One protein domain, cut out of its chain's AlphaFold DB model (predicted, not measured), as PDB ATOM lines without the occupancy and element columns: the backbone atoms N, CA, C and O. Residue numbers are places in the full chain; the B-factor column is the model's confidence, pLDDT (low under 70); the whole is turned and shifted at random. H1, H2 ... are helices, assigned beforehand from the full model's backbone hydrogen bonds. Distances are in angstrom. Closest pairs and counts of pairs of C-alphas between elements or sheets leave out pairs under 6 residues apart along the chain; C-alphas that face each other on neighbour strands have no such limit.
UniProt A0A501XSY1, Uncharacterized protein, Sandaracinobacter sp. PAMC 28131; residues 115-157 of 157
ATOM      1  N   GLU A 115     154.932 166.988  93.272       80.06
ATOM      2  CA  GLU A 115     156.045 167.207  92.361       80.06
ATOM      3  C   GLU A 115     157.284 167.717  93.108       80.06
ATOM      4  O   GLU A 115     157.208 168.360  94.157       80.06
ATOM      5  N   VAL A 116     158.459 167.434  92.542       79.25
ATOM      6  CA  VAL A 116     159.762 167.842  93.094       79.25
ATOM      7  C   VAL A 116     159.838 169.357  93.317       79.25
ATOM      8  O   VAL A 116     160.443 169.803  94.289       79.25
ATOM      9  N   GLU A 117     159.212 170.142  92.440       81.19
ATOM     10  CA  GLU A 117     159.179 171.607  92.521       81.19
ATOM     11  C   GLU A 117     158.427 172.099  93.762       81.19
ATOM     12  O   GLU A 117     158.951 172.933  94.498       81.19
ATOM     13  N   GLU A 118     157.270 171.510  94.073       83.88
ATOM     14  CA  GLU A 118     156.508 171.858  95.278       83.88
ATOM     15  C   GLU A 118     157.233 171.448  96.565       83.88
ATOM     16  O   GLU A 118     157.159 172.144  97.577       83.88
ATOM     17  N   ILE A 119     157.943 170.313  96.550       83.75
ATOM     18  CA  ILE A 119     158.757 169.870  97.694       83.75
ATOM     19  C   ILE A 119     159.927 170.837  97.910       83.75
ATOM     20  O   ILE A 119     160.242 171.184  99.050       83.75
ATOM     21  N   ALA A 120     160.567 171.292  96.830       84.88
ATOM     22  CA  ALA A 120     161.657 172.261  96.900       84.88
ATOM     23  C   ALA A 120     161.177 173.624  97.425       84.88
ATOM     24  O   ALA A 120     161.878 174.264  98.216       84.88
ATOM     25  N   GLU A 121     159.980 174.055  97.029       87.62
ATOM     26  CA  GLU A 121     159.376 175.303  97.489       87.62
ATOM     27  C   GLU A 121     158.991 175.247  98.977       87.62
ATOM     28  O   GLU A 121     159.350 176.148  99.744       87.62
ATOM     29  N   ASP A 122     158.390 174.141  99.428       87.88
ATOM     30  CA  ASP A 122     158.113 173.883 100.847       87.88
ATOM     31  C   ASP A 122     159.398 173.844 101.679       87.88
ATOM     32  O   ASP A 122     159.475 174.462 102.745       87.88
ATOM     33  N   ALA A 123     160.432 173.148 101.193       87.81
ATOM     34  CA  ALA A 123     161.725 173.071 101.865       87.81
ATOM     35  C   ALA A 123     162.364 174.462 101.992       87.81
ATOM     36  O   ALA A 123     162.847 174.835 103.066       87.81
ATOM     37  N   ARG A 124     162.310 175.267 100.925       88.94
ATOM     38  CA  ARG A 124     162.792 176.654 100.929       88.94
ATOM     39  C   ARG A 124     162.011 177.513 101.926       88.94
ATOM     40  O   ARG A 124     162.624 178.290 102.658       88.94
ATOM     41  N   SER A 125     160.690 177.354 101.999       93.69
ATOM     42  CA  SER A 125     159.836 178.051 102.968       93.69
ATOM     43  C   SER A 125     160.154 177.640 104.411       93.69
ATOM     44  O   SER A 125     160.334 178.500 105.272       93.69
ATOM     45  N   ALA A 126     160.326 176.343 104.679       91.94
ATOM     46  CA  ALA A 126     160.675 175.825 106.001       91.94
ATOM     47  C   ALA A 126     162.022 176.366 106.499       91.94
ATOM     48  O   ALA A 126     162.113 176.839 107.632       91.94
ATOM     49  N   VAL A 127     163.046 176.368 105.638       91.69
ATOM     50  CA  VAL A 127     164.365 176.935 105.958       91.69
ATOM     51  C   VAL A 127     164.286 178.443 106.191       91.69
ATOM     52  O   VAL A 127     164.890 178.949 107.135       91.69
ATOM     53  N   ARG A 128     163.520 179.168 105.366       94.56
ATOM     54  CA  ARG A 128     163.333 180.618 105.518       94.56
ATOM     55  C   ARG A 128     162.612 180.974 106.818       94.56
ATOM     56  O   ARG A 128     162.981 181.953 107.462       94.56
ATOM     57  N   ASN A 129     161.601 180.198 107.195       96.06
ATOM     58  CA  ASN A 129     160.815 180.426 108.408       96.06
ATOM     59  C   ASN A 129     161.578 180.025 109.671       96.06
ATOM     60  O   ASN A 129     161.406 180.645 110.718       96.06
ATOM     61  N   ASN A 130     162.419 178.992 109.585       94.31
ATOM     62  CA  ASN A 130     163.246 178.555 110.695       94.31
ATOM     63  C   ASN A 130     164.643 178.111 110.216       94.31
ATOM     64  O   ASN A 130     164.830 176.946 109.843       94.31
ATOM     65  N   PRO A 131     165.653 178.995 110.315       88.19
ATOM     66  CA  PRO A 131     167.029 178.689 109.925       88.19
ATOM     67  C   PRO A 131     167.627 177.476 110.655       88.19
ATOM     68  O   PRO A 131     168.515 176.811 110.122       88.19
ATOM     69  N   ALA A 132     167.131 177.142 111.853       92.69
ATOM     70  CA  ALA A 132     167.609 175.988 112.612       92.69
ATOM     71  C   ALA A 132     167.335 174.653 111.898       92.69
ATOM     72  O   ALA A 132     168.089 173.700 112.093       92.69
ATOM     73  N   ILE A 133     166.305 174.582 111.045       92.38
ATOM     74  CA  ILE A 133     166.005 173.380 110.252       92.38
ATOM     75  C   ILE A 133     167.161 173.073 109.296       92.38
ATOM     76  O   ILE A 133     167.585 171.923 109.212       92.38
ATOM     77  N   ALA A 134     167.717 174.091 108.629       90.19
ATOM     78  CA  ALA A 134     168.852 173.908 107.726       90.19
ATOM     79  C   ALA A 134     170.095 173.413 108.473       90.19
ATOM     80  O   ALA A 134     170.728 172.449 108.044       90.19
ATOM     81  N   VAL A 135     170.408 174.022 109.620       91.00
ATOM     82  CA  VAL A 135     171.547 173.612 110.456       91.00
ATOM     83  C   VAL A 135     171.371 172.172 110.948       91.00
ATOM     84  O   VAL A 135     172.309 171.380 110.889       91.00
ATOM     85  N   GLY A 136     170.162 171.806 111.380       93.25
ATOM     86  CA  GLY A 136     169.837 170.446 111.807       93.25
ATOM     87  C   GLY A 136     169.973 169.425 110.678       93.25
ATOM     88  O   GLY A 136     170.619 168.394 110.860       93.25
ATOM     89  N   ALA A 137     169.430 169.724 109.495       91.19
ATOM     90  CA  ALA A 137     169.536 168.855 108.326       91.19
ATOM     91  C   ALA A 137     170.997 168.663 107.889       91.19
ATOM     92  O   ALA A 137     171.433 167.531 107.684       91.19
ATOM     93  N   ALA A 138     171.780 169.746 107.826       89.81
ATOM     94  CA  ALA A 138     173.202 169.691 107.495       89.81
ATOM     95  C   ALA A 138     173.998 168.864 108.515       89.81
ATOM     96  O   ALA A 138     174.843 168.059 108.126       89.81
ATOM     97  N   ALA A 139     173.697 168.999 109.811       93.50
ATOM     98  CA  ALA A 139     174.335 168.205 110.857       93.50
ATOM     99  C   ALA A 139     174.026 166.706 110.719       93.50
ATOM    100  O   ALA A 139     174.934 165.886 110.842       93.50
ATOM    101  N   VAL A 140     172.773 166.337 110.424       92.69
ATOM    102  CA  VAL A 140     172.379 164.935 110.209       92.69
ATOM    103  C   VAL A 140     173.068 164.353 108.977       92.69
ATOM    104  O   VAL A 140     173.641 163.268 109.062       92.69
ATOM    105  N   ILE A 141     173.056 165.075 107.853       92.38
ATOM    106  CA  ILE A 141     173.701 164.632 106.608       92.38
ATOM    107  C   ILE A 141     175.213 164.497 106.814       92.38
ATOM    108  O   ILE A 141     175.784 163.449 106.520       92.38
ATOM    109  N   GLY A 142     175.860 165.518 107.380       87.81
ATOM    110  CA  GLY A 142     177.293 165.503 107.662       87.81
ATOM    111  C   GLY A 142     177.684 164.379 108.620       87.81
ATOM    112  O   GLY A 142     178.670 163.684 108.384       87.81
ATOM    113  N   PHE A 143     176.880 164.130 109.657       92.75
ATOM    114  CA  PHE A 143     177.089 163.003 110.560       92.75
ATOM    115  C   PHE A 143     176.913 161.660 109.854       92.75
ATOM    116  O   PHE A 143     177.738 160.774 110.053       92.75
ATOM    117  N   ALA A 144     175.880 161.490 109.027       90.62
ATOM    118  CA  ALA A 144     175.659 160.254 108.280       90.62
ATOM    119  C   ALA A 144     176.833 159.955 107.337       90.62
ATOM    120  O   ALA A 144     177.338 158.833 107.323       90.62
ATOM    121  N   LEU A 145     177.329 160.971 106.625       92.31
ATOM    122  CA  LEU A 145     178.518 160.862 105.778       92.31
ATOM    123  C   LEU A 145     179.765 160.526 106.605       92.31
ATOM    124  O   LEU A 145     180.468 159.566 106.298       92.31
ATOM    125  N   ALA A 146     180.012 161.244 107.705       90.62
ATOM    126  CA  ALA A 146     181.130 160.962 108.603       90.62
ATOM    127  C   ALA A 146     181.048 159.544 109.189       90.62
ATOM    128  O   ALA A 146     182.054 158.845 109.270       90.62
ATOM    129  N   ARG A 147     179.846 159.090 109.561       84.56
ATOM    130  CA  ARG A 147     179.564 157.747 110.083       84.56
ATOM    131  C   ARG A 147     179.821 156.677 109.030       84.56
ATOM    132  O   ARG A 147     180.362 155.635 109.393       84.56
ATOM    133  N   PHE A 148     179.447 156.923 107.776       90.06
ATOM    134  CA  PHE A 148     179.685 156.019 106.653       90.06
ATOM    135  C   PHE A 148     181.183 155.878 106.365       90.06
ATOM    136  O   PHE A 148     181.699 154.765 106.362       90.06
ATOM    137  N   LEU A 149     181.899 157.001 106.249       91.38
ATOM    138  CA  LEU A 149     183.349 157.022 106.017       91.38
ATOM    139  C   LEU A 149     184.141 156.423 107.195       91.38
ATOM    140  O   LEU A 149     185.090 155.669 107.009       91.38
ATOM    141  N   LYS A 150     183.727 156.701 108.437       80.38
ATOM    142  CA  LYS A 150     184.294 156.087 109.652       80.38
ATOM    143  C   LYS A 150     183.979 154.590 109.733       80.38
ATOM    144  O   LYS A 150     184.784 153.823 110.246       80.38
ATOM    145  N   GLY A 151     182.796 154.187 109.270       63.69
ATOM    146  CA  GLY A 151     182.329 152.802 109.263       63.69
ATOM    147  C   GLY A 151     183.003 151.936 108.200       63.69
ATOM    148  O   GLY A 151     183.130 150.734 108.412       63.69
ATOM    149  N   SER A 152     183.480 152.527 107.102       58.53
ATOM    150  CA  SER A 152     184.273 151.821 106.090       58.53
ATOM    151  C   SER A 152     185.753 151.690 106.467       58.53
ATOM    152  O   SER A 152     186.375 150.711 106.073       58.53
ATOM    153  N   GLY A 153     186.297 152.600 107.285       54.50
ATOM    154  CA  GLY A 153     187.678 152.542 107.795       54.50
ATOM    155  C   GLY A 153     187.904 151.653 109.027       54.50
ATOM    156  O   GLY A 153     188.978 151.696 109.613       54.50
ATOM    157  N   GLY A 154     186.891 150.893 109.462       53.19
ATOM    158  CA  GLY A 154     186.964 149.966 110.603       53.19
ATOM    159  C   GLY A 154     187.081 148.490 110.214       53.19
ATOM    160  O   GLY A 154     186.856 147.620 111.053       53.19
ATOM    161  N   ARG A 155     187.377 148.200 108.945       58.47
ATOM    162  CA  ARG A 155     187.800 146.876 108.499       58.47
ATOM    163  C   ARG A 155     189.302 146.988 108.236       58.47
ATOM    164  O   ARG A 155     189.691 147.701 107.320       58.47
ATOM    165  N   ASP A 156     190.077 146.341 109.101       51.78
ATOM    166  CA  ASP A 156     191.533 146.132 109.029       51.78
ATOM    167  C   ASP A 156     192.432 147.229 109.651       51.78
ATOM    168  O   ASP A 156     192.992 148.077 108.958       51.78
ATOM    169  N   ALA A 157     192.608 147.154 110.980       42.09
ATOM    170  CA  ALA A 157     193.866 147.409 111.706       42.09
ATOM    171  C   ALA A 157     193.812 146.762 113.100       42.09
ATOM    172  O   ALA A 157     192.834 147.038 113.834       42.09
TER     173      ALA A 157
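This is residues 115 to 157 of the 157 residues of an uncharacterized protein of Sandaracinobacter sp. PAMC 28131 (UniProt A0A501XSY1). Two helices meet near their ends in an open L: H1 is the shorter arm, the longer H2 leads away from the corner, and a tail of residues 153 to 157 continues beyond it. The printed part has 43 residues with two named helices, H1 then H2, and no named strand; the class is all helix. It is extended, with a radius of gyration of the C-alphas of 15.5 A, and flat, spanning 47 by 24 by 5 A.

H1, residues 116 to 129, and H2, residues 131 to 152, only just touch, and only at the corner by their tight link, with 3 pairs of C-alphas within 8 A. H1 touches with residues 126 to 127 alone and H2 with 133 to 134 alone; the closest C-alphas, those of Val 127 and Ala 134, are 5.7 A apart. Their lines stand at a steep tilt of 66 degrees, opposite ways. Every O i to N i+4 pair is within hydrogen-bond range in H1 and H2.

H1 begins at C-alpha 116 (159.762, 167.842, 93.094) and is 19.8 A long from first to last C-alpha. H2 is 32.2 A long and ends at C-alpha 152 (184.273, 151.821, 106.090).

The C-alphas of Glu 118 and Ala 157, the two farthest apart, are 47.6 A apart. Residues 115 to 122 and 138 to 157 stand free. The printed part has no cut. Residues 151 to 157 have pLDDT under 70.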